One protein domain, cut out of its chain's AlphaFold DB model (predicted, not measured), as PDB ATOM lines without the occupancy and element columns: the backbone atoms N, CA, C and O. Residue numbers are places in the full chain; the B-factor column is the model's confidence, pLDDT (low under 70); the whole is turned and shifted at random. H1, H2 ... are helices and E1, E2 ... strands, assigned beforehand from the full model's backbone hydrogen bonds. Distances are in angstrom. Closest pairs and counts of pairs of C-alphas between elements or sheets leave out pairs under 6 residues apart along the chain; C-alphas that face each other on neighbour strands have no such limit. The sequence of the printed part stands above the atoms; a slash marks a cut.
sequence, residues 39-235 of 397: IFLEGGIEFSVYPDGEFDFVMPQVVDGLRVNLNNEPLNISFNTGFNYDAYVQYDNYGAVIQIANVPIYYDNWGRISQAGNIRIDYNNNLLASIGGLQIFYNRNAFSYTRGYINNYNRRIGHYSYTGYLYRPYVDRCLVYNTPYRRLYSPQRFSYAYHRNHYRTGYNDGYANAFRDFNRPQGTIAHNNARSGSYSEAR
ATOM      1  N   ILE A  39     118.613 138.994 125.670       91.00
ATOM      2  CA  ILE A  39     119.995 138.773 126.085       91.00
ATOM      3  C   ILE A  39     120.950 139.517 125.163       91.00
ATOM      4  O   ILE A  39     120.822 139.455 123.938       91.00
ATOM      5  N   PHE A  40     121.908 140.225 125.751       92.38
ATOM      6  CA  PHE A  40     122.914 140.983 125.019       92.38
ATOM      7  C   PHE A  40     124.209 141.132 125.811       92.38
ATOM      8  O   PHE A  40     124.228 141.053 127.036       92.38
ATOM      9  N   LEU A  41     125.293 141.390 125.087       92.12
ATOM     10  CA  LEU A  41     126.595 141.726 125.635       92.12
ATOM     11  C   LEU A  41     126.813 143.238 125.607       92.12
ATOM     12  O   LEU A  41     126.651 143.877 124.563       92.12
ATOM     13  N   GLU A  42     127.253 143.783 126.737       93.75
ATOM     14  CA  GLU A  42     127.715 145.166 126.864       93.75
ATOM     15  C   GLU A  42     128.933 145.210 127.792       93.75
ATOM     16  O   GLU A  42     128.884 144.724 128.919       93.75
ATOM     17  N   GLY A  43     130.056 145.757 127.318       91.00
ATOM     18  CA  GLY A  43     131.272 145.901 128.132       91.00
ATOM     19  C   GLY A  43     131.855 144.590 128.683       91.00
ATOM     20  O   GLY A  43     132.495 144.608 129.732       91.00
ATOM     21  N   GLY A  44     131.628 143.457 128.005       89.88
ATOM     22  CA  GLY A  44     132.047 142.133 128.482       89.88
ATOM     23  C   GLY A  44     131.152 141.556 129.585       89.88
ATOM     24  O   GLY A  44     131.582 140.680 130.323       89.88
ATOM     25  N   ILE A  45     129.927 142.057 129.735       91.69
ATOM     26  CA  ILE A  45     128.915 141.535 130.657       91.69
ATOM     27  C   ILE A  45     127.747 141.012 129.821       91.69
ATOM     28  O   ILE A  45     127.292 141.699 128.905       91.69
ATOM     29  N   GLU A  46     127.273 139.806 130.125       91.81
ATOM     30  CA  GLU A  46     126.064 139.226 129.534       91.81
ATOM     31  C   GLU A  46     124.862 139.646 130.373       91.81
ATOM     32  O   GLU A  46     124.749 139.254 131.532       91.81
ATOM     33  N   PHE A  47     123.976 140.449 129.793       93.44
ATOM     34  CA  PHE A  47     122.737 140.903 130.412       93.44
ATOM     35  C   PHE A  47     121.564 140.058 129.941       93.44
ATOM     36  O   PHE A  47     121.443 139.799 128.750       93.44
ATOM     37  N   SER A  48     120.654 139.723 130.853       92.44
ATOM     38  CA  SER A  48     119.318 139.206 130.552       92.44
ATOM     39  C   SER A  48     118.281 140.171 131.103       92.44
ATOM     40  O   SER A  48     118.094 140.248 132.315       92.44
ATOM     41  N   VAL A  49     117.592 140.887 130.217       93.81
ATOM     42  CA  VAL A  49     116.524 141.830 130.569       93.81
ATOM     43  C   VAL A  49     115.167 141.172 130.373       93.81
ATOM     44  O   VAL A  49     114.885 140.586 129.325       93.81
ATOM     45  N   TYR A  50     114.310 141.296 131.376       93.31
ATOM     46  CA  TYR A  50     112.967 140.740 131.372       93.31
ATOM     47  C   TYR A  50     111.921 141.783 130.918       93.31
ATOM     48  O   TYR A  50     112.142 142.986 131.075       93.31
ATOM     49  N   PRO A  51     110.765 141.361 130.362       91.50
ATOM     50  CA  PRO A  51     109.724 142.279 129.878       91.50
ATOM     51  C   PRO A  51     109.159 143.262 130.914       91.50
ATOM     52  O   PRO A  51     108.706 144.342 130.545       91.50
ATOM     53  N   ASP A  52     109.178 142.893 132.191       90.00
ATOM     54  CA  ASP A  52     108.772 143.718 133.336       90.00
ATOM     55  C   ASP A  52     109.852 144.720 133.766       90.00
ATOM     56  O   ASP A  52     109.572 145.623 134.546       90.00
ATOM     57  N   GLY A  53     111.064 144.604 133.226       92.75
ATOM     58  CA  GLY A  53     112.177 145.517 133.460       92.75
ATOM     59  C   GLY A  53     113.083 145.174 134.630       92.75
ATOM     60  O   GLY A  53     113.976 145.956 134.958       92.75
ATOM     61  N   GLU A  54     112.906 143.987 135.198       93.88
ATOM     62  CA  GLU A  54     113.951 143.328 135.969       93.88
ATOM     63  C   GLU A  54     115.082 142.861 135.041       93.88
ATOM     64  O   GLU A  54     114.896 142.683 133.831       93.88
ATOM     65  N   PHE A  55     116.264 142.617 135.601       95.00
ATOM     66  CA  PHE A  55     117.365 142.028 134.847       95.00
ATOM     67  C   PHE A  55     118.265 141.148 135.713       95.00
ATOM     68  O   PHE A  55     118.241 141.194 136.944       95.00
ATOM     69  N   ASP A  56     119.075 140.353 135.034       93.19
ATOM     70  CA  ASP A  56     120.170 139.583 135.605       93.19
ATOM     71  C   ASP A  56     121.409 139.738 134.726       93.19
ATOM     72  O   ASP A  56     121.320 140.188 133.578       93.19
ATOM     73  N   PHE A  57     122.568 139.368 135.254       93.00
ATOM     74  CA  PHE A  57     123.792 139.369 134.474       93.00
ATOM     75  C   PHE A  57     124.788 138.305 134.923       93.00
ATOM     76  O   PHE A  57     124.773 137.816 136.056       93.00
ATOM     77  N   VAL A  58     125.699 137.994 134.009       90.62
ATOM     78  CA  VAL A  58     126.893 137.184 134.238       90.62
ATOM     79  C   VAL A  58     128.094 137.954 133.695       90.62
ATOM     80  O   VAL A  58     128.000 138.637 132.674       90.62
ATOM     81  N   MET A  59     129.239 137.846 134.366       89.00
ATOM     82  CA  MET A  59     130.525 138.283 133.818       89.00
ATOM     83  C   MET A  59     131.339 137.053 133.413       89.00
ATOM     84  O   MET A  59     132.002 136.483 134.284       89.00
ATOM     85  N   PRO A  60     131.318 136.649 132.125       84.06
ATOM     86  CA  PRO A  60     132.042 135.483 131.617       84.06
ATOM     87  C   PRO A  60     133.480 135.390 132.131       84.06
ATOM     88  O   PRO A  60     133.865 134.394 132.721       84.06
ATOM     89  N   GLN A  61     134.238 136.482 132.047       82.81
ATOM     90  CA  GLN A  61     135.630 136.592 132.491       82.81
ATOM     91  C   GLN A  61     135.862 136.294 133.981       82.81
ATOM     92  O   GLN A  61     136.990 136.014 134.376       82.81
ATOM     93  N   VAL A  62     134.829 136.392 134.820       82.25
ATOM     94  CA  VAL A  62     134.909 136.077 136.254       82.25
ATOM     95  C   VAL A  62     134.546 134.613 136.509       82.25
ATOM     96  O   VAL A  62     135.103 133.998 137.416       82.25
ATOM     97  N   VAL A  63     133.640 134.043 135.709       76.38
ATOM     98  CA  VAL A  63     133.130 132.675 135.886       76.38
ATOM     99  C   VAL A  63     133.886 131.618 135.072       76.38
ATOM    100  O   VAL A  63     133.834 130.448 135.430       76.38
ATOM    101  N   ASP A  64     134.637 132.002 134.035       68.75
ATOM    102  CA  ASP A  64     135.360 131.094 133.120       68.75
ATOM    103  C   ASP A  64     136.433 130.230 133.827       68.75
ATOM    104  O   ASP A  64     136.807 129.158 133.363       68.75
ATOM    105  N   GLY A  65     136.898 130.657 135.008       56.47
ATOM    106  CA  GLY A  65     137.837 129.907 135.854       56.47
ATOM    107  C   GLY A  65     137.190 129.061 136.958       56.47
ATOM    108  O   GLY A  65     137.906 128.413 137.729       56.47
ATOM    109  N   LEU A  66     135.859 129.077 137.087       60.72
ATOM    110  CA  LEU A  66     135.156 128.307 138.107       60.72
ATOM    111  C   LEU A  66     135.188 126.829 137.696       60.72
ATOM    112  O   LEU A  66     134.509 126.412 136.761       60.72
ATOM    113  N   ARG A  67     135.998 126.018 138.389       47.62
ATOM    114  CA  ARG A  67     135.973 124.556 138.243       47.62
ATOM    115  C   ARG A  67     134.617 124.052 138.728       47.62
ATOM    116  O   ARG A  67     134.426 123.806 139.916       47.62
ATOM    117  N   VAL A  68     133.672 123.947 137.804       50.78
ATOM    118  CA  VAL A  68     132.351 123.379 138.046       50.78
ATOM    119  C   VAL A  68     132.525 121.894 138.358       50.78
ATOM    120  O   VAL A  68     132.804 121.084 137.479       50.78
ATOM    121  N   ASN A  69     132.444 121.531 139.640       42.22
ATOM    122  CA  ASN A  69     132.304 120.129 140.011       42.22
ATOM    123  C   ASN A  69     130.963 119.666 139.440       42.22
ATOM    124  O   ASN A  69     129.915 120.196 139.802       42.22
ATOM    125  N   LEU A  70     131.027 118.725 138.502       47.78
ATOM    126  CA  LEU A  70     129.926 118.236 137.672       47.78
ATOM    127  C   LEU A  70     128.947 117.345 138.468       47.78
ATOM    128  O   LEU A  70     128.539 116.286 138.009       47.78
ATOM    129  N   ASN A  71     128.594 117.752 139.685       43.72
ATOM    130  CA  ASN A  71     127.723 117.011 140.589       43.72
ATOM    131  C   ASN A  71     126.337 117.659 140.639       43.72
ATOM    132  O   ASN A  71     125.911 118.044 141.714       43.72
ATOM    133  N   ASN A  72     125.657 117.823 139.499       48.88
ATOM    134  CA  ASN A  72     124.225 118.164 139.375       48.88
ATOM    135  C   ASN A  72     123.652 119.311 140.253       48.88
ATOM    136  O   ASN A  72     122.433 119.472 140.311       48.88
ATOM    137  N   GLU A  73     124.477 120.122 140.916       53.34
ATOM    138  CA  GLU A  73     124.028 121.256 141.716       53.34
ATOM    139  C   GLU A  73     123.765 122.469 140.814       53.34
ATOM    140  O   GLU A  73     124.481 122.672 139.823       53.34
ATOM    141  N   PRO A  74     122.751 123.298 141.131       55.75
ATOM    142  CA  PRO A  74     122.512 124.543 140.416       55.75
ATOM    143  C   PRO A  74     123.783 125.397 140.413       55.75
ATOM    144  O   PRO A  74     124.292 125.791 141.463       55.75
ATOM    145  N   LEU A  75     124.311 125.683 139.223       64.81
ATOM    146  CA  LEU A  75     125.471 126.551 139.085       64.81
ATOM    147  C   LEU A  75     125.046 127.991 139.392       64.81
ATOM    148  O   LEU A  75     124.418 128.657 138.569       64.81
ATOM    149  N   ASN A  76     125.401 128.470 140.584       72.75
ATOM    150  CA  ASN A  76     125.165 129.847 141.006       72.75
ATOM    151  C   ASN A  76     126.170 130.783 140.332       72.75
ATOM    152  O   ASN A  76     127.117 131.213 140.977       72.75
ATOM    153  N   ILE A  77     126.027 131.033 139.029       80.44
ATOM    154  CA  ILE A  77     126.980 131.835 138.240       80.44
ATOM    155  C   ILE A  77     126.474 133.235 137.901       80.44
ATOM    156  O   ILE A  77     127.264 134.124 137.589       80.44
ATOM    157  N   SER A  78     125.167 133.449 137.941       85.12
ATOM    158  CA  SER A  78     124.562 134.755 137.700       85.12
ATOM    159  C   SER A  78     124.446 135.568 138.977       85.12
ATOM    160  O   SER A  78     124.575 135.063 140.096       85.12
ATOM    161  N   PHE A  79     124.199 136.861 138.815       87.25
ATOM    162  CA  PHE A  79     124.035 137.747 139.950       87.25
ATOM    163  C   PHE A  79     122.835 137.344 140.817       87.25
ATOM    164  O   PHE A  79     122.960 137.257 142.042       87.25
ATOM    165  N   ASN A  80     121.696 137.023 140.202       85.69
ATOM    166  CA  ASN A  80     120.485 136.668 140.943       85.69
ATOM    167  C   ASN A  80     120.524 135.260 141.559       85.69
ATOM    168  O   ASN A  80     119.846 135.034 142.562       85.69
ATOM    169  N   THR A  81     121.365 134.348 141.053       79.75
ATOM    170  CA  THR A  81     121.625 133.040 141.704       79.75
ATOM    171  C   THR A  81     122.542 133.134 142.920       79.75
ATOM    172  O   THR A  81     122.722 132.159 143.642       79.75
ATOM    173  N   GLY A  82     123.088 134.320 143.200       76.75
ATOM    174  CA  GLY A  82     123.904 134.567 144.382       76.75
ATOM    175  C   GLY A  82     125.407 134.484 144.140       76.75
ATOM    176  O   GLY A  82     126.155 134.497 145.119       76.75
ATOM    177  N   PHE A  83     125.872 134.464 142.884       82.56
ATOM    178  CA  PHE A  83     127.301 134.605 142.610       82.56
ATOM    179  C   PHE A  83     127.828 135.932 143.182       82.56
ATOM    180  O   PHE A  83     127.193 136.993 143.086       82.56
ATOM    181  N   ASN A  84     129.004 135.888 143.808       83.31
ATOM    182  CA  ASN A  84     129.589 137.070 144.427       83.31
ATOM    183  C   ASN A  84     130.296 137.950 143.381       83.31
ATOM    184  O   ASN A  84     131.466 137.753 143.059       83.31
ATOM    185  N   TYR A  85     129.574 138.955 142.885       87.38
ATOM    186  CA  TYR A  85     130.101 139.997 142.000       87.38
ATOM    187  C   TYR A  85     130.455 141.308 142.715       87.38
ATOM    188  O   TYR A  85     130.695 142.315 142.054       87.38
ATOM    189  N   ASP A  86     130.518 141.331 144.044       84.69
ATOM    190  CA  ASP A  86     130.522 142.582 144.814       84.69
ATOM    191  C   ASP A  86     131.763 143.444 144.589       84.69
ATOM    192  O   ASP A  86     131.672 144.660 144.644       84.69
ATOM    193  N   ALA A  87     132.899 142.842 144.227       85.81
ATOM    194  CA  ALA A  87     134.106 143.580 143.842       85.81
ATOM    195  C   ALA A  87     133.983 144.333 142.498       85.81
ATOM    196  O   ALA A  87     134.887 145.078 142.110       85.81
ATOM    197  N   TYR A  88     132.908 144.079 141.753       90.88
ATOM    198  CA  TYR A  88     132.629 144.648 140.439       90.88
ATOM    199  C   TYR A  88     131.351 145.479 140.424       90.88
ATOM    200  O   TYR A  88     131.124 146.192 139.450       90.88
ATOM    201  N   VAL A  89     130.509 145.390 141.448       92.56
ATOM    202  CA  VAL A  89     129.139 145.892 141.394       92.56
ATOM    203  C   VAL A  89     128.935 146.955 142.451       92.56
ATOM    204  O   VAL A  89     129.224 146.762 143.624       92.56
ATOM    205  N   GLN A  90     128.364 148.070 142.017       92.81
ATOM    206  CA  GLN A  90     127.971 149.156 142.891       92.81
ATOM    207  C   GLN A  90     126.459 149.162 143.065       92.81
ATOM    208  O   GLN A  90     125.709 149.021 142.093       92.81
ATOM    209  N   TYR A  91     126.035 149.395 144.303       91.69
ATOM    210  CA  TYR A  91     124.639 149.454 144.706       91.69
ATOM    211  C   TYR A  91     124.214 150.849 145.134       91.69
ATOM    212  O   TYR A  91     125.000 151.641 145.650       91.69
ATOM    213  N   ASP A  92     122.943 151.140 144.952       90.25
ATOM    214  CA  ASP A  92     122.347 152.329 145.533       90.25
ATOM    215  C   ASP A  92     121.620 152.040 146.847       90.25
ATOM    216  O   ASP A  92     121.618 150.913 147.342       90.25
ATOM    217  N   ASN A  93     120.982 153.066 147.412       85.31
ATOM    218  CA  ASN A  93     120.319 152.966 148.711       85.31
ATOM    219  C   ASN A  93     119.163 151.958 148.713       85.31
ATOM    220  O   ASN A  93     118.824 151.457 149.779       85.31
ATOM    221  N   TYR A  94     118.551 151.670 147.562       85.75
ATOM    222  CA  TYR A  94     117.477 150.684 147.439       85.75
ATOM    223  C   TYR A  94     118.011 149.266 147.186       85.75
ATOM    224  O   TYR A  94     117.234 148.317 147.108       85.75
ATOM    225  N   GLY A  95     119.327 149.111 147.038       86.62
ATOM    226  CA  GLY A  95     119.973 147.845 146.704       86.62
ATOM    227  C   GLY A  95     119.937 147.529 145.215       86.62
ATOM    228  O   GLY A  95     120.203 146.382 144.830       86.62
ATOM    229  N   ALA A  96     119.612 148.516 144.374       90.88
ATOM    230  CA  ALA A  96     119.641 148.364 142.929       90.88
ATOM    231  C   ALA A  96     121.075 148.414 142.411       90.88
ATOM    232  O   ALA A  96     121.915 149.157 142.920       90.88
ATOM    233  N   VAL A  97     121.354 147.596 141.399       93.81
ATOM    234  CA  VAL A  97     122.651 147.565 140.729       93.81
ATOM    235  C   VAL A  97     122.756 148.801 139.856       93.81
ATOM    236  O   VAL A  97     122.159 148.874 138.789       93.81
ATOM    237  N   ILE A  98     123.537 149.777 140.295       95.12
ATOM    238  CA  ILE A  98     123.720 151.004 139.528       95.12
ATOM    239  C   ILE A  98     124.910 150.909 138.596       95.12
ATOM    240  O   ILE A  98     124.879 151.539 137.552       95.12
ATOM    241  N   GLN A  99     125.950 150.138 138.891       95.50
ATOM    242  CA  GLN A  99     127.111 150.040 138.005       95.50
ATOM    243  C   GLN A  99     127.757 148.666 138.107       95.50
ATOM    244  O   GLN A  99     127.885 148.131 139.204       95.50
ATOM    245  N   ILE A 100     128.186 148.122 136.970       95.31
ATOM    246  CA  ILE A 100     128.896 146.845 136.875       95.31
ATOM    247  C   ILE A 100     130.203 147.112 136.136       95.31
ATOM    248  O   ILE A 100     130.206 147.466 134.959       95.31
ATOM    249  N   ALA A 101     131.324 146.996 136.837       93.31
ATOM    250  CA  ALA A 101     132.623 147.468 136.389       93.31
ATOM    251  C   ALA A 101     132.519 148.904 135.826       93.31
ATOM    252  O   ALA A 101     132.174 149.839 136.554       93.31
ATOM    253  N   ASN A 102     132.791 149.080 134.532       94.25
ATOM    254  CA  ASN A 102     132.712 150.367 133.840       94.25
ATOM    255  C   ASN A 102     131.354 150.626 133.160       94.25
ATOM    256  O   ASN A 102     131.192 151.661 132.522       94.25
ATOM    257  N   VAL A 103     130.393 149.705 133.268       96.81
ATOM    258  CA  VAL A 103     129.079 149.793 132.623       96.81
ATOM    259  C   VAL A 103     128.057 150.381 133.604       96.81
ATOM    260  O   VAL A 103     127.693 149.718 134.581       96.81
ATOM    261  N   PRO A 104     127.587 151.626 133.397       96.81
ATOM    262  CA  PRO A 104     126.527 152.205 134.214       96.81
ATOM    263  C   PRO A 104     125.156 151.623 133.844       96.81
ATOM    264  O   PRO A 104     124.847 151.429 132.672       96.81
ATOM    265  N   ILE A 105     124.320 151.392 134.853       97.38
ATOM    266  CA  ILE A 105     122.938 150.919 134.744       97.38
ATOM    267  C   ILE A 105     121.995 152.007 135.239       97.38
ATOM    268  O   ILE A 105     122.163 152.517 136.346       97.38
ATOM    269  N   TYR A 106     121.000 152.366 134.442       97.06
ATOM    270  CA  TYR A 106     120.010 153.380 134.782       97.06
ATOM    271  C   TYR A 106     118.635 152.753 134.934       97.06
ATOM    272  O   TYR A 106     118.352 151.698 134.367       97.06
ATOM    273  N   TYR A 107     117.789 153.436 135.696       96.12
ATOM    274  CA  TYR A 107     116.432 153.010 135.987       96.12
ATOM    275  C   TYR A 107     115.441 154.112 135.640       96.12
ATOM    276  O   TYR A 107     115.792 155.295 135.630       96.12
ATOM    277  N   ASP A 108     114.204 153.730 135.363       94.81
ATOM    278  CA  ASP A 108     113.089 154.665 135.304       94.81
ATOM    279  C   ASP A 108     112.479 154.929 136.697       94.81
ATOM    280  O   ASP A 108     112.957 154.450 137.729       94.81
ATOM    281  N   ASN A 109     111.394 155.707 136.732       94.00
ATOM    282  CA  ASN A 109     110.735 156.111 137.976       94.00
ATOM    283  C   ASN A 109     110.165 154.938 138.793       94.00
ATOM    284  O   ASN A 109     109.960 155.094 140.001       94.00
ATOM    285  N   TRP A 110     109.906 153.798 138.150       93.38
ATOM    286  CA  TRP A 110     109.308 152.593 138.725       93.38
ATOM    287  C   TRP A 110     110.347 151.534 139.098       93.38
ATOM    288  O   TRP A 110     109.977 150.501 139.646       93.38
ATOM    289  N   GLY A 111     111.633 151.793 138.840       93.06
ATOM    290  CA  GLY A 111     112.721 150.864 139.139       93.06
ATOM    291  C   GLY A 111     112.983 149.823 138.056       93.06
ATOM    292  O   GLY A 111     113.731 148.885 138.309       93.06
ATOM    293  N   ARG A 112     112.429 149.998 136.849       95.56
ATOM    294  CA  ARG A 112     112.767 149.175 135.678       95.56
ATOM    295  C   ARG A 112     114.067 149.653 135.060       95.56
ATOM    296  O   ARG A 112     114.310 150.861 135.029       95.56
ATOM    297  N   ILE A 113     114.885 148.738 134.549       97.06
ATOM    298  CA  ILE A 113     116.123 149.096 133.854       97.06
ATOM    299  C   ILE A 113     115.819 149.927 132.599       97.06
ATOM    300  O   ILE A 113     115.152 149.466 131.688       97.06
ATOM    301  N   SER A 114     116.319 151.157 132.525       97.06
ATOM    302  CA  SER A 114     116.101 152.065 131.388       97.06
ATOM    303  C   SER A 114     117.314 152.186 130.468       97.06
ATOM    304  O   SER A 114     117.193 152.638 129.331       97.06
ATOM    305  N   GLN A 115     118.501 151.789 130.932       97.44
ATOM    306  CA  GLN A 115     119.712 151.771 130.115       97.44
ATOM    307  C   GLN A 115     120.794 150.904 130.768       97.44
ATOM    308  O   GLN A 115     121.009 150.984 131.976       97.44
ATOM    309  N   ALA A 116     121.510 150.126 129.959       97.44
ATOM    310  CA  ALA A 116     122.716 149.398 130.342       97.44
ATOM    311  C   ALA A 116     123.874 149.839 129.440       97.44
ATOM    312  O   ALA A 116     123.863 149.573 128.239       97.44
ATOM    313  N   GLY A 117     124.858 150.550 129.994       96.56
ATOM    314  CA  GLY A 117     125.954 151.121 129.211       96.56
ATOM    315  C   GLY A 117     125.426 152.034 128.109       96.56
ATOM    316  O   GLY A 117     124.781 153.041 128.394       96.56
ATOM    317  N   ASN A 118     125.674 151.671 126.852       96.50
ATOM    318  CA  ASN A 118     125.208 152.409 125.676       96.50
ATOM    319  C   ASN A 118     123.855 151.924 125.130       96.50
ATOM    320  O   ASN A 118     123.358 152.462 124.140       96.50
ATOM    321  N   ILE A 119     123.259 150.898 125.736       97.25
ATOM    322  CA  ILE A 119     122.023 150.276 125.265       97.25
ATOM    323  C   ILE A 119     120.853 150.856 126.055       97.25
ATOM    324  O   ILE A 119     120.712 150.603 127.250       97.25
ATOM    325  N   ARG A 120     120.011 151.643 125.379       97.81
ATOM    326  CA  ARG A 120     118.778 152.201 125.946       97.81
ATOM    327  C   ARG A 120     117.661 151.166 125.944       97.81
ATOM    328  O   ARG A 120     117.585 150.351 125.030       97.81
ATOM    329  N   ILE A 121     116.805 151.212 126.950       97.94
ATOM    330  CA  ILE A 121     115.671 150.314 127.119       97.94
ATOM    331  C   ILE A 121     114.440 151.175 127.373       97.94
ATOM    332  O   ILE A 121     114.418 151.981 128.303       97.94
ATOM    333  N   ASP A 122     113.421 151.006 126.539       97.31
ATOM    334  CA  ASP A 122     112.205 151.807 126.611       97.31
ATOM    335  C   ASP A 122     110.985 150.912 126.820       97.31
ATOM    336  O   ASP A 122     110.895 149.801 126.292       97.31
ATOM    337  N   TYR A 123     110.023 151.427 127.584       96.06
ATOM    338  CA  TYR A 123     108.775 150.747 127.913       96.06
ATOM    339  C   TYR A 123     107.589 151.562 127.410       96.06
ATOM    340  O   TYR A 123     107.578 152.788 127.506       96.06
ATOM    341  N   ASN A 124     106.557 150.872 126.936       93.25
ATOM    342  CA  ASN A 124     105.277 151.448 126.557       93.25
ATOM    343  C   ASN A 124     104.154 150.669 127.245       93.25
ATOM    344  O   ASN A 124     104.117 149.446 127.156       93.25
ATOM    345  N   ASN A 125     103.244 151.355 127.940       88.69
ATOM    346  CA  ASN A 125     102.131 150.732 128.671       88.69
ATOM    347  C   ASN A 125     102.560 149.556 129.574       88.69
ATOM    348  O   ASN A 125     101.911 148.515 129.608       88.69
ATOM    349  N   ASN A 126     103.674 149.720 130.293       87.31
ATOM    350  CA  ASN A 126     104.296 148.695 131.143       87.31
ATOM    351  C   ASN A 126     104.811 147.436 130.432       87.31
ATOM    352  O   ASN A 126     105.174 146.470 131.098       87.31
ATOM    353  N   LEU A 127     104.914 147.472 129.108       89.88
ATOM    354  CA  LEU A 127     105.538 146.437 128.298       89.88
ATOM    355  C   LEU A 127     106.850 146.960 127.722       89.88
ATOM    356  O   LEU A 127     106.965 148.129 127.357       89.88
ATOM    357  N   LEU A 128     107.846 146.090 127.639       94.06
ATOM    358  CA  LEU A 128     109.137 146.397 127.041       94.06
ATOM    359  C   LEU A 128     108.985 146.686 125.540       94.06
ATOM    360  O   LEU A 128     108.706 145.787 124.759       94.06
ATOM    361  N   ALA A 129     109.185 147.931 125.121       95.38
ATOM    362  CA  ALA A 129     108.954 148.366 123.745       95.38
ATOM    363  C   ALA A 129     110.203 148.226 122.863       95.38
ATOM    364  O   ALA A 129     110.104 147.824 121.699       95.38
ATOM    365  N   SER A 130     111.378 148.546 123.407       95.62
ATOM    366  CA  SER A 130     112.637 148.459 122.666       95.62
ATOM    367  C   SER A 130     113.859 148.268 123.555       95.62
ATOM    368  O   SER A 130     113.885 148.693 124.708       95.62
ATOM    369  N   ILE A 131     114.891 147.651 122.976       96.25
ATOM    370  CA  ILE A 131     116.237 147.531 123.550       96.25
ATOM    371  C   ILE A 131     117.242 147.922 122.464       96.25
ATOM    372  O   ILE A 131     117.414 147.206 121.478       96.25
ATOM    373  N   GLY A 132     117.916 149.057 122.625       95.94
ATOM    374  CA  GLY A 132     118.771 149.635 121.593       95.94
ATOM    375  C   GLY A 132     117.983 149.847 120.297       95.94
ATOM    376  O   GLY A 132     116.983 150.557 120.283       95.94
ATOM    377  N   GLY A 133     118.423 149.215 119.207       95.00
ATOM    378  CA  GLY A 133     117.711 149.203 117.923       95.00
ATOM    379  C   GLY A 133     116.668 148.087 117.758       95.00
ATOM    380  O   GLY A 133     116.015 148.027 116.715       95.00
ATOM    381  N   LEU A 134     116.518 147.183 118.733       94.50
ATOM    382  CA  LEU A 134     115.545 146.091 118.678       94.50
ATOM    383  C   LEU A 134     114.171 146.615 119.084       94.50
ATOM    384  O   LEU A 134     114.006 147.128 120.188       94.50
ATOM    385  N   GLN A 135     113.183 146.434 118.214       95.06
ATOM    386  CA  GLN A 135     111.783 146.752 118.481       95.06
ATOM    387  C   GLN A 135     111.008 145.482 118.811       95.06
ATOM    388  O   GLN A 135     111.183 144.452 118.152       95.06
ATOM    389  N   ILE A 136     110.141 145.562 119.815       94.25
ATOM    390  CA  ILE A 136     109.355 144.439 120.318       94.25
ATOM    391  C   ILE A 136     107.877 144.763 120.126       94.25
ATOM    392  O   ILE A 136     107.398 145.822 120.528       94.25
ATOM    393  N   PHE A 137     107.154 143.842 119.495       93.81
ATOM    394  CA  PHE A 137     105.744 144.004 119.177       93.81
ATOM    395  C   PHE A 137     104.900 142.989 119.930       93.81
ATOM    396  O   PHE A 137     105.237 141.803 120.020       93.81
ATOM    397  N   TYR A 138     103.761 143.467 120.422       92.88
ATOM    398  CA  TYR A 138     102.790 142.680 121.164       92.88
ATOM    399  C   TYR A 138     101.447 142.680 120.442       92.88
ATOM    400  O   TYR A 138     101.051 143.677 119.839       92.88
ATOM    401  N   ASN A 139     100.716 141.576 120.560       92.69
ATOM    402  CA  ASN A 139      99.314 141.474 120.185       92.69
ATOM    403  C   ASN A 139      98.504 141.198 121.455       92.69
ATOM    404  O   ASN A 139      98.696 140.161 122.084       92.69
ATOM    405  N   ARG A 140      97.626 142.129 121.859       86.00
ATOM    406  CA  ARG A 140      96.797 142.000 123.080       86.00
ATOM    407  C   ARG A 140      97.616 141.573 124.312       86.00
ATOM    408  O   ARG A 140      97.239 140.662 125.037       86.00
ATOM    409  N   ASN A 141      98.753 142.243 124.522       84.12
ATOM    410  CA  ASN A 141      99.727 142.013 125.604       84.12
ATOM    411  C   ASN A 141     100.517 140.694 125.538       84.12
ATOM    412  O   ASN A 141     101.403 140.486 126.363       84.12
ATOM    413  N   ALA A 142     100.267 139.832 124.551       88.12
ATOM    414  CA  ALA A 142     101.113 138.679 124.274       88.12
ATOM    415  C   ALA A 142     102.243 139.071 123.318       88.12
ATOM    416  O   ALA A 142     102.040 139.865 122.394       88.12
ATOM    417  N   PHE A 143     103.437 138.518 123.535       90.38
ATOM    418  CA  PHE A 143     104.549 138.685 122.606       90.38
ATOM    419  C   PHE A 143     104.135 138.226 121.201       90.38
ATOM    420  O   PHE A 143     103.504 137.181 121.049       90.38
ATOM    421  N   SER A 144     104.480 139.008 120.178       91.25
ATOM    422  CA  SER A 144     104.167 138.678 118.788       91.25
ATOM    423  C   SER A 144     105.433 138.441 117.975       91.25
ATOM    424  O   SER A 144     105.654 137.334 117.495       91.25
ATOM    425  N   TYR A 145     106.271 139.466 117.818       91.06
ATOM    426  CA  TYR A 145     107.528 139.355 117.087       91.06
ATOM    427  C   TYR A 145     108.486 140.482 117.470       91.06
ATOM    428  O   TYR A 145     108.120 141.457 118.129       91.06
ATOM    429  N   THR A 146     109.731 140.353 117.021       91.56
ATOM    430  CA  THR A 146     110.744 141.405 117.126       91.56
ATOM    431  C   THR A 146     111.179 141.870 115.746       91.56
ATOM    432  O   THR A 146     111.103 141.124 114.768       91.56
ATOM    433  N   ARG A 147     111.636 143.117 115.656       92.19
ATOM    434  CA  ARG A 147     112.182 143.698 114.429       92.19
ATOM    435  C   ARG A 147     113.494 144.407 114.718       92.19
ATOM    436  O   ARG A 147     113.607 145.140 115.694       92.19
ATOM    437  N   GLY A 148     114.456 144.240 113.817       92.94
ATOM    438  CA  GLY A 148     115.772 144.856 113.947       92.94
ATOM    439  C   GLY A 148     116.679 144.068 114.885       92.94
ATOM    440  O   GLY A 148     116.566 142.850 114.998       92.94
ATOM    441  N   TYR A 149     117.612 144.769 115.513       92.94
ATOM    442  CA  TYR A 149     118.614 144.187 116.392       92.94
ATOM    443  C   TYR A 149     119.087 145.215 117.418       92.94
ATOM    444  O   TYR A 149     119.026 146.415 117.164       92.94
ATOM    445  N   ILE A 150     119.601 144.750 118.559       93.50
ATOM    446  CA  ILE A 150     119.955 145.625 119.685       93.50
ATOM    447  C   ILE A 150     121.064 146.598 119.281       93.50
ATOM    448  O   ILE A 150     120.930 147.808 119.447       93.50
ATOM    449  N   ASN A 151     122.147 146.071 118.712       92.94
ATOM    450  CA  ASN A 151     123.200 146.847 118.064       92.94
ATOM    451  C   ASN A 151     123.994 145.952 117.092       92.94
ATOM    452  O   ASN A 151     123.732 144.755 116.968       92.94
ATOM    453  N   ASN A 152     124.978 146.522 116.393       91.12
ATOM    454  CA  ASN A 152     125.755 145.796 115.383       91.12
ATOM    455  C   ASN A 152     126.515 144.575 115.928       91.12
ATOM    456  O   ASN A 152     126.841 143.691 115.134       91.12
ATOM    457  N   TYR A 153     126.786 144.538 117.233       89.81
ATOM    458  CA  TYR A 153     127.458 143.439 117.929       89.81
ATOM    459  C   TYR A 153     126.456 142.411 118.485       89.81
ATOM    460  O   TYR A 153     126.763 141.229 118.564       89.81
ATOM    461  N   ASN A 154     125.226 142.842 118.774       89.88
ATOM    462  CA  ASN A 154     124.120 142.054 119.314       89.88
ATOM    463  C   ASN A 154     123.013 141.889 118.256       89.88
ATOM    464  O   ASN A 154     121.905 142.415 118.396       89.88
ATOM    465  N   ARG A 155     123.337 141.208 117.146       84.75
ATOM    466  CA  ARG A 155     122.445 141.111 115.970       84.75
ATOM    467  C   ARG A 155     121.338 140.080 116.083       84.75
ATOM    468  O   ARG A 155     120.321 140.188 115.408       84.75
ATOM    469  N   ARG A 156     121.575 139.035 116.861       77.56
ATOM    470  CA  ARG A 156     120.650 137.921 117.036       77.56
ATOM    471  C   ARG A 156     120.271 137.874 118.501       77.56
ATOM    472  O   ARG A 156     121.101 138.188 119.350       77.56
ATOM    473  N   ILE A 157     119.038 137.462 118.774       68.50
ATOM    474  CA  ILE A 157     118.655 137.028 120.115       68.50
ATOM    475  C   ILE A 157     119.467 135.756 120.358       68.50
ATOM    476  O   ILE A 157     119.186 134.706 119.783       68.50
ATOM    477  N   GLY A 158     120.597 135.929 121.037       61.25
ATOM    478  CA  GLY A 158     121.624 134.913 121.178       61.25
ATOM    479  C   GLY A 158     121.368 134.044 122.396       61.25
ATOM    480  O   GLY A 158     120.970 134.541 123.447       61.25
ATOM    481  N   HIS A 159     121.653 132.756 122.249       60.44
ATOM    482  CA  HIS A 159     121.979 131.901 123.378       60.44
ATOM    483  C   HIS A 159     123.491 132.000 123.578       60.44
ATOM    484  O   HIS A 159     124.260 131.599 122.703       60.44
ATOM    485  N   TYR A 160     123.912 132.585 124.689       67.12
ATOM    486  CA  TYR A 160     125.306 132.598 125.116       67.12
ATOM    487  C   TYR A 160     125.544 131.454 126.109       67.12
ATOM    488  O   TYR A 160     124.598 130.836 126.608       67.12
ATOM    489  N   SER A 161     126.812 131.168 126.412       61.50
ATOM    490  CA  SER A 161     127.226 130.026 127.240       61.50
ATOM    491  C   SER A 161     126.537 129.955 128.609       61.50
ATOM    492  O   SER A 161     126.391 128.866 129.159       61.50
ATOM    493  N   TYR A 162     126.077 131.087 129.150       65.12
ATOM    494  CA  TYR A 162     125.495 131.176 130.492       65.12
ATOM    495  C   TYR A 162     123.997 131.494 130.507       65.12
ATOM    496  O   TYR A 162     123.394 131.608 131.573       65.12
ATOM    497  N   THR A 163     123.365 131.554 129.335       68.56
ATOM    498  CA  THR A 163     121.943 131.886 129.176       68.56
ATOM    499  C   THR A 163     121.010 130.955 129.969       68.56
ATOM    500  O   THR A 163     119.955 131.383 130.441       68.56
ATOM    501  N   GLY A 164     121.399 129.693 130.177       67.50
ATOM    502  CA  GLY A 164     120.641 128.728 130.984       67.50
ATOM    503  C   GLY A 164     120.583 129.047 132.484       67.50
ATOM    504  O   GLY A 164     119.705 128.535 133.170       67.50
ATOM    505  N   TYR A 165     121.467 129.919 132.980       70.94
ATOM    506  CA  TYR A 165     121.679 130.164 134.410       70.94
ATOM    507  C   TYR A 165     121.314 131.589 134.858       70.94
ATOM    508  O   TYR A 165     121.671 132.006 135.959       70.94
ATOM    509  N   LEU A 166     120.626 132.359 134.010       75.62
ATOM    510  CA  LEU A 166     120.121 133.700 134.333       75.62
ATOM    511  C   LEU A 166     118.688 133.609 134.876       75.62
ATOM    512  O   LEU A 166     117.828 132.987 134.242       75.62
ATOM    513  N   TYR A 167     118.423 134.246 136.014       76.06
ATOM    514  CA  TYR A 167     117.165 134.143 136.755       76.06
ATOM    515  C   TYR A 167     116.599 135.512 137.129       76.06
ATOM    516  O   TYR A 167     117.322 136.479 137.360       76.06
ATOM    517  N   ARG A 168     115.270 135.586 137.245       81.12
ATOM    518  CA  ARG A 168     114.597 136.739 137.854       81.12
ATOM    519  C   ARG A 168     115.005 136.839 139.330       81.12
ATOM    520  O   ARG A 168     115.230 135.798 139.953       81.12
ATOM    521  N   PRO A 169     115.091 138.046 139.907       76.94
ATOM    522  CA  PRO A 169     115.361 138.169 141.329       76.94
ATOM    523  C   PRO A 169     114.235 137.527 142.146       76.94
ATOM    524  O   PRO A 169     113.078 137.472 141.725       76.94
ATOM    525  N   TYR A 170     114.577 137.072 143.350       72.12
ATOM    526  CA  TYR A 170     113.572 136.702 144.341       72.12
ATOM    527  C   TYR A 170     112.645 137.892 144.632       72.12
ATOM    528  O   TYR A 170     113.061 139.049 144.556       72.12
ATOM    529  N   VAL A 171     111.388 137.607 144.987       67.62
ATOM    530  CA  VAL A 171     110.337 138.624 145.194       67.62
ATOM    531  C   VAL A 171     110.761 139.694 146.203       67.62
ATOM    532  O   VAL A 171     110.438 140.867 146.052       67.62
ATOM    533  N   ASP A 172     111.531 139.309 147.219       66.50
ATOM    534  CA  ASP A 172     112.034 140.206 148.252       66.50
ATOM    535  C   ASP A 172     113.133 141.171 147.766       66.50
ATOM    536  O   ASP A 172     113.424 142.148 148.462       66.50
ATOM    537  N   ARG A 173     113.701 140.922 146.583       75.31
ATOM    538  CA  ARG A 173     114.785 141.679 145.938       75.31
ATOM    539  C   ARG A 173     114.357 142.342 144.626       75.31
ATOM    540  O   ARG A 173     115.207 142.929 143.959       75.31
ATOM    541  N   CYS A 174     113.078 142.226 144.269       83.12
ATOM    542  CA  CYS A 174     112.462 142.909 143.137       83.12
ATOM    543  C   CYS A 174     112.485 144.426 143.374       83.12
ATOM    544  O   CYS A 174     112.170 144.905 144.467       83.12
ATOM    545  N   LEU A 175     112.895 145.171 142.355       85.88
ATOM    546  CA  LEU A 175     113.055 146.622 142.394       85.88
ATOM    547  C   LEU A 175     112.022 147.328 141.523       85.88
ATOM    548  O   LEU A 175     111.886 148.550 141.624       85.88
ATOM    549  N   VAL A 176     111.290 146.579 140.703       90.31
ATOM    550  CA  VAL A 176     110.187 147.078 139.894       90.31
ATOM    551  C   VAL A 176     108.910 147.156 140.730       90.31
ATOM    552  O   VAL A 176     108.413 146.162 141.257       90.31
ATOM    553  N   TYR A 177     108.342 148.359 140.819       89.88
ATOM    554  CA  TYR A 177     107.092 148.633 141.528       89.88
ATOM    555  C   TYR A 177     106.056 149.280 140.606       89.88
ATOM    556  O   TYR A 177     106.390 150.012 139.682       89.88
ATOM    557  N   ASN A 178     104.771 149.103 140.924       88.88
ATOM    558  CA  ASN A 178     103.678 149.785 140.213       88.88
ATOM    559  C   ASN A 178     103.565 151.278 140.575       88.88
ATOM    560  O   ASN A 178     102.982 152.062 139.826       88.88
ATOM    561  N   THR A 179     104.147 151.682 141.706       89.00
ATOM    562  CA  THR A 179     104.165 153.070 142.181       89.00
ATOM    563  C   THR A 179     105.551 153.670 141.961       89.00
ATOM    564  O   THR A 179     106.541 153.059 142.374       89.00
ATOM    565  N   PRO A 180     105.663 154.863 141.350       91.00
ATOM    566  CA  PRO A 180     106.958 155.480 141.122       91.00
ATOM    567  C   PRO A 180     107.594 155.894 142.451       91.00
ATOM    568  O   PRO A 180     106.979 156.598 143.251       91.00
ATOM    569  N   TYR A 181     108.847 155.507 142.657       91.38
ATOM    570  CA  TYR A 181     109.598 155.810 143.878       91.38
ATOM    571  C   TYR A 181     110.960 156.458 143.615       91.38
ATOM    572  O   TYR A 181     111.577 156.987 144.534       91.38
ATOM    573  N   ARG A 182     111.418 156.474 142.355       90.38
ATOM    574  CA  ARG A 182     112.749 156.975 141.969       90.38
ATOM    575  C   ARG A 182     112.729 158.343 141.288       90.38
ATOM    576  O   ARG A 182     113.760 158.805 140.820       90.38
ATOM    577  N   ARG A 183     111.575 159.022 141.255       87.88
ATOM    578  CA  ARG A 183     111.369 160.280 140.505       87.88
ATOM    579  C   ARG A 183     112.322 161.415 140.895       87.88
ATOM    580  O   ARG A 183     112.658 162.239 140.056       87.88
ATOM    581  N   LEU A 184     112.718 161.474 142.164       88.00
ATOM    582  CA  LEU A 184     113.638 162.485 142.705       88.00
ATOM    583  C   LEU A 184     114.935 161.847 143.217       88.00
ATOM    584  O   LEU A 184     115.618 162.409 144.068       88.00
ATOM    585  N   TYR A 185     115.250 160.645 142.735       86.75
ATOM    586  CA  TYR A 185     116.393 159.884 143.200       86.75
ATOM    587  C   TYR A 185     117.523 159.931 142.177       86.75
ATOM    588  O   TYR A 185     117.337 159.598 141.011       86.75
ATOM    589  N   SER A 186     118.715 160.310 142.627       87.75
ATOM    590  CA  SER A 186     119.936 160.266 141.824       87.75
ATOM    591  C   SER A 186     120.982 159.446 142.575       87.75
ATOM    592  O   SER A 186     121.430 159.883 143.636       87.75
ATOM    593  N   PRO A 187     121.356 158.253 142.078       89.94
ATOM    594  CA  PRO A 187     122.349 157.433 142.750       89.94
ATOM    595  C   PRO A 187     123.746 158.041 142.611       89.94
ATOM    596  O   PRO A 187     124.127 158.523 141.541       89.94
ATOM    597  N   GLN A 188     124.537 157.945 143.677       89.06
ATOM    598  CA  GLN A 188     125.960 158.253 143.630       89.06
ATOM    599  C   GLN A 188     126.728 157.088 142.999       89.06
ATOM    600  O   GLN A 188     126.514 155.932 143.351       89.06
ATOM    601  N   ARG A 189     127.642 157.402 142.082       90.56
ATOM    602  CA  ARG A 189     128.472 156.425 141.370       90.56
ATOM    603  C   ARG A 189     129.936 156.716 141.611       90.56
ATOM    604  O   ARG A 189     130.344 157.876 141.623       90.56
ATOM    605  N   PHE A 190     130.725 155.663 141.715       90.62
ATOM    606  CA  PHE A 190     132.172 155.748 141.793       90.62
ATOM    607  C   PHE A 190     132.793 155.189 140.516       90.62
ATOM    608  O   PHE A 190     132.221 154.333 139.835       90.62
ATOM    609  N   SER A 191     133.997 155.646 140.171       92.31
ATOM    610  CA  SER A 191     134.750 154.979 139.110       92.31
ATOM    611  C   SER A 191     135.035 153.534 139.524       92.31
ATOM    612  O   SER A 191     135.229 153.242 140.707       92.31
ATOM    613  N   TYR A 192     135.078 152.615 138.559       91.06
ATOM    614  CA  TYR A 192     135.358 151.215 138.873       91.06
ATOM    615  C   TYR A 192     136.703 151.044 139.588       91.06
ATOM    616  O   TYR A 192     136.801 150.289 140.550       91.06
ATOM    617  N   ALA A 193     137.726 151.790 139.161       90.81
ATOM    618  CA  ALA A 193     139.035 151.780 139.802       90.81
ATOM    619  C   ALA A 193     138.951 152.181 141.284       90.81
ATOM    620  O   ALA A 193     139.554 151.526 142.132       90.81
ATOM    621  N   TYR A 194     138.167 153.216 141.605       90.31
ATOM    622  CA  TYR A 194     137.945 153.629 142.987       90.31
ATOM    623  C   TYR A 194     137.219 152.538 143.778       90.31
ATOM    624  O   TYR A 194     137.715 152.119 144.822       90.31
ATOM    625  N   HIS A 195     136.107 152.023 143.250       89.31
ATOM    626  CA  HIS A 195     135.347 150.943 143.878       89.31
ATOM    627  C   HIS A 195     136.224 149.715 144.151       89.31
ATOM    628  O   HIS A 195     136.296 149.254 145.281       89.31
ATOM    629  N   ARG A 196     136.978 149.237 143.158       85.81
ATOM    630  CA  ARG A 196     137.846 148.057 143.281       85.81
ATOM    631  C   ARG A 196     138.901 148.199 144.381       85.81
ATOM    632  O   ARG A 196     139.223 147.215 145.043       85.81
ATOM    633  N   ASN A 197     139.437 149.403 144.573       85.94
ATOM    634  CA  ASN A 197     140.456 149.668 145.587       85.94
ATOM    635  C   ASN A 197     139.868 149.785 147.004       85.94
ATOM    636  O   ASN A 197     140.516 149.354 147.953       85.94
ATOM    637  N   HIS A 198     138.644 150.308 147.145       84.06
ATOM    638  CA  HIS A 198     138.020 150.586 148.449       84.06
ATOM    639  C   HIS A 198     137.000 149.528 148.889       84.06
ATOM    640  O   HIS A 198     136.681 149.423 150.070       84.06
ATOM    641  N   TYR A 199     136.516 148.691 147.969       81.75
ATOM    642  CA  TYR A 199     135.548 147.632 148.257       81.75
ATOM    643  C   TYR A 199     136.025 146.717 149.397       81.75
ATOM    644  O   TYR A 199     135.251 146.342 150.272       81.75
ATOM    645  N   ARG A 200     137.329 146.409 149.430       75.75
ATOM    646  CA  ARG A 200     137.925 145.558 150.469       75.75
ATOM    647  C   ARG A 200     138.062 146.270 151.816       75.75
ATOM    648  O   ARG A 200     137.908 145.623 152.851       75.75
ATOM    649  N   THR A 201     138.386 147.561 151.828       69.12
ATOM    650  CA  THR A 201     138.607 148.314 153.074       69.12
ATOM    651  C   THR A 201     137.301 148.787 153.719       69.12
ATOM    652  O   THR A 201     137.249 148.980 154.934       69.12
ATOM    653  N   GLY A 202     136.209 148.815 152.951       64.56
ATOM    654  CA  GLY A 202     134.852 148.942 153.467       64.56
ATOM    655  C   GLY A 202     134.548 150.297 154.110       64.56
ATOM    656  O   GLY A 202     135.204 151.305 153.854       64.56
ATOM    657  N   TYR A 203     133.537 150.312 154.986       58.44
ATOM    658  CA  TYR A 203     133.065 151.518 155.685       58.44
ATOM    659  C   TYR A 203     134.118 152.150 156.611       58.44
ATOM    660  O   TYR A 203     133.967 153.306 156.992       58.44
ATOM    661  N   ASN A 204     135.192 151.427 156.954       59.12
ATOM    662  CA  ASN A 204     136.284 151.973 157.767       59.12
ATOM    663  C   ASN A 204     136.917 153.217 157.118       59.12
ATOM    664  O   ASN A 204     137.363 154.104 157.838       59.12
ATOM    665  N   ASP A 205     136.856 153.311 155.784       60.94
ATOM    666  CA  ASP A 205     137.311 154.472 155.009       60.94
ATOM    667  C   ASP A 205     136.135 155.328 154.483       60.94
ATOM    668  O   ASP A 205     136.293 156.139 153.572       60.94
ATOM    669  N   GLY A 206     134.919 155.123 155.006       68.12
ATOM    670  CA  GLY A 206     133.706 155.834 154.584       68.12
ATOM    671  C   GLY A 206     133.098 155.355 153.258       68.12
ATOM    672  O   GLY A 206     132.188 155.996 152.733       68.12
ATOM    673  N   TYR A 207     133.557 154.228 152.697       77.31
ATOM    674  CA  TYR A 207     133.007 153.684 151.454       77.31
ATOM    675  C   TYR A 207     131.723 152.872 151.700       77.31
ATOM    676  O   TYR A 207     131.757 151.661 151.921       77.31
ATOM    677  N   ALA A 208     130.566 153.541 151.636       72.06
ATOM    678  CA  ALA A 208     129.247 152.942 151.894       72.06
ATOM    679  C   ALA A 208     128.835 151.837 150.898       72.06
ATOM    680  O   ALA A 208     127.995 151.000 151.201       72.06
ATOM    681  N   ASN A 209     129.449 151.805 149.716       79.19
ATOM    682  CA  ASN A 209     129.091 150.913 148.612       79.19
ATOM    683  C   ASN A 209     129.908 149.599 148.617       79.19
ATOM    684  O   ASN A 209     129.901 148.834 147.658       79.19
ATOM    685  N   ALA A 210     130.608 149.308 149.717       69.25
ATOM    686  CA  ALA A 210     131.194 147.988 149.953       69.25
ATOM    687  C   ALA A 210     130.137 146.896 150.200       69.25
ATOM    688  O   ALA A 210     130.463 145.712 150.147       69.25
ATOM    689  N   PHE A 211     128.882 147.274 150.468       70.44
ATOM    690  CA  PHE A 211     127.794 146.347 150.767       70.44
ATOM    691  C   PHE A 211     126.543 146.677 149.961       70.44
ATOM    692  O   PHE A 211     126.373 147.783 149.442       70.44
ATOM    693  N   ARG A 212     125.664 145.680 149.866       75.44
ATOM    694  CA  ARG A 212     124.340 145.813 149.268       75.44
ATOM    695  C   ARG A 212     123.297 145.872 150.373       75.44
ATOM    696  O   ARG A 212     123.005 144.841 150.980       75.44
ATOM    697  N   ASP A 213     122.678 147.029 150.547       71.81
ATOM    698  CA  ASP A 213     121.534 147.198 151.440       71.81
ATOM    699  C   ASP A 213     120.247 147.320 150.632       71.81
ATOM    700  O   ASP A 213     120.223 147.981 149.602       71.81
ATOM    701  N   PHE A 214     119.172 146.684 151.097       72.81
ATOM    702  CA  PHE A 214     117.856 146.763 150.464       72.81
ATOM    703  C   PHE A 214     116.920 147.624 151.303       72.81
ATOM    704  O   PHE A 214     116.081 147.118 152.059       72.81
ATOM    705  N   ASN A 215     117.041 148.943 151.163       75.00
ATOM    706  CA  ASN A 215     116.028 149.832 151.717       75.00
ATOM    707  C   ASN A 215     114.846 149.848 150.764       75.00
ATOM    708  O   ASN A 215     114.959 150.298 149.629       75.00
ATOM    709  N   ARG A 216     113.699 149.336 151.201       73.00
ATOM    710  CA  ARG A 216     112.501 149.374 150.368       73.00
ATOM    711  C   ARG A 216     111.904 150.778 150.369       73.00
ATOM    712  O   ARG A 216     111.926 151.441 151.405       73.00
ATOM    713  N   PRO A 217     111.308 151.221 149.252       70.19
ATOM    714  CA  PRO A 217     110.607 152.502 149.211       70.19
ATOM    715  C   PRO A 217     109.416 152.560 150.171       70.19
ATOM    716  O   PRO A 217     109.025 153.638 150.607       70.19
ATOM    717  N   GLN A 218     108.822 151.399 150.457       64.88
ATOM    718  CA  GLN A 218     107.701 151.210 151.367       64.88
ATOM    719  C   GLN A 218     107.881 149.884 152.123       64.88
ATOM    720  O   GLN A 218     108.261 148.874 151.525       64.88
ATOM    721  N   GLY A 219     107.565 149.881 153.421       59.59
ATOM    722  CA  GLY A 219     107.592 148.691 154.277       59.59
ATOM    723  C   GLY A 219     108.898 148.474 155.048       59.59
ATOM    724  O   GLY A 219     109.804 149.304 155.043       59.59
ATOM    725  N   THR A 220     108.967 147.349 155.761       49.69
ATOM    726  CA  THR A 220     110.110 146.981 156.604       49.69
ATOM    727  C   THR A 220     111.350 146.727 155.747       49.69
ATOM    728  O   THR A 220     111.261 146.079 154.699       49.69
ATOM    729  N   ILE A 221     112.504 147.224 156.207       52.69
ATOM    730  CA  ILE A 221     113.814 146.985 155.588       52.69
ATOM    731  C   ILE A 221     113.983 145.474 155.403       52.69
ATOM    732  O   ILE A 221     113.832 144.704 156.355       52.69
ATOM    733  N   ALA A 222     114.261 145.038 154.174       49.22
ATOM    734  CA  ALA A 222     114.595 143.644 153.936       49.22
ATOM    735  C   ALA A 222     115.996 143.413 154.506       49.22
ATOM    736  O   ALA A 222     116.992 143.829 153.917       49.22
ATOM    737  N   HIS A 223     116.080 142.800 155.687       45.56
ATOM    738  CA  HIS A 223     117.371 142.445 156.262       45.56
ATOM    739  C   HIS A 223     118.049 141.414 155.361       45.56
ATOM    740  O   HIS A 223     117.530 140.322 155.116       45.56
ATOM    741  N   ASN A 224     119.218 141.784 154.848       46.09
ATOM    742  CA  ASN A 224     119.982 141.007 153.886       46.09
ATOM    743  C   ASN A 224     120.751 139.874 154.594       46.09
ATOM    744  O   ASN A 224     121.979 139.817 154.572       46.09
ATOM    745  N   ASN A 225     120.039 138.953 155.254       46.12
ATOM    746  CA  ASN A 225     120.674 137.838 155.970       46.12
ATOM    747  C   ASN A 225     121.423 136.882 155.022       46.12
ATOM    748  O   ASN A 225     122.313 136.161 155.462       46.12
ATOM    749  N   ALA A 226     121.124 136.912 153.720       43.69
ATOM    750  CA  ALA A 226     121.762 136.058 152.720       43.69
ATOM    751  C   ALA A 226     123.160 136.534 152.268       43.69
ATOM    752  O   ALA A 226     123.829 135.806 151.541       43.69
ATOM    753  N   ARG A 227     123.621 137.732 152.667       50.03
ATOM    754  CA  ARG A 227     124.918 138.283 152.214       50.03
ATOM    755  C   ARG A 227     125.814 138.865 153.302       50.03
ATOM    756  O   ARG A 227     126.846 139.453 152.977       50.03
ATOM    757  N   SER A 228     125.501 138.601 154.573       40.50
ATOM    758  CA  SER A 228     126.401 138.850 155.716       40.50
ATOM    759  C   SER A 228     127.798 138.209 155.526       40.50
ATOM    760  O   SER A 228     128.796 138.681 156.071       40.50
ATOM    761  N   GLY A 229     127.901 137.190 154.658       47.44
ATOM    762  CA  GLY A 229     129.164 136.603 154.200       47.44
ATOM    763  C   GLY A 229     130.068 137.549 153.400       47.44
ATOM    764  O   GLY A 229     131.269 137.535 153.615       47.44
ATOM    765  N   SER A 230     129.530 138.437 152.554       52.31
ATOM    766  CA  SER A 230     130.353 139.391 151.779       52.31
ATOM    767  C   SER A 230     131.114 140.361 152.690       52.31
ATOM    768  O   SER A 230     132.288 140.645 152.457       52.31
ATOM    769  N   TYR A 231     130.483 140.791 153.792       48.44
ATOM    770  CA  TYR A 231     131.120 141.582 154.844       48.44
ATOM    771  C   TYR A 231     132.241 140.814 155.534       48.44
ATOM    772  O   TYR A 231     133.357 141.325 155.654       48.44
ATOM    773  N   SER A 232     131.968 139.588 155.986       53.19
ATOM    774  CA  SER A 232     132.967 138.789 156.694       53.19
ATOM    775  C   SER A 232     134.116 138.375 155.771       53.19
ATOM    776  O   SER A 232     135.267 138.436 156.187       53.19
ATOM    777  N   GLU A 233     133.852 138.050 154.507       53.81
ATOM    778  CA  GLU A 233     134.845 137.705 153.488       53.81
ATOM    779  C   GLU A 233     135.683 138.907 153.059       53.81
ATOM    780  O   GLU A 233     136.908 138.794 153.051       53.81
ATOM    781  N   ALA A 234     135.082 140.069 152.774       49.97
ATOM    782  CA  ALA A 234     135.823 141.293 152.461       49.97
ATOM    783  C   ALA A 234     136.694 141.731 153.651       49.97
ATOM    784  O   ALA A 234     137.885 142.013 153.487       49.97
ATOM    785  N   ARG A 235     136.148 141.678 154.876       52.78
ATOM    786  CA  ARG A 235     136.882 141.954 156.121       52.78
ATOM    787  C   ARG A 235     138.012 140.951 156.361       52.78
ATOM    788  O   ARG A 235     139.118 141.365 156.704       52.78
TER     789      ARG A 235
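Overview. This is residues 39 to 235 of the 397 residues of an uncharacterized protein of Leeuwenhoekiella sp (UniProt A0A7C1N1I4). A strongly twisted sheet, E4 to E11 in chain order, partly faces the small sheet E1 E2 E3 as a sandwich, amid little regular structure; residues 67 to 73 stick out. Both are antiparallel meanders, each strand beside the one before; H1 follows E3, and H2 to H4 follow E11. The 197 printed residues, under half in four helices and eleven strands, are mixed in class and compact, radius of gyration of the C-alphas 17.2 A, spanning 52 by 44 by 31 A.

Arrangement. See E1, residues 39 to 42, a hairpin with E2, residues 45 to 49; N 40 and O 47 are 3.1 A apart. The closest C-alphas of E1 and E7, residues 113 to 116, are Glu 42 and Ala 116, 7.4 A. H2, residues 192 to 198, only grazes the larger sheet.

Along the chain. Find C-alpha 39 at (119.995, 138.773, 126.085); H4, residues 228 to 235, ends at C-alpha 235, (136.882, 141.954, 156.121).

Size, cuts and confidence. The printed part has no cut; 47 residues have pLDDT under 70.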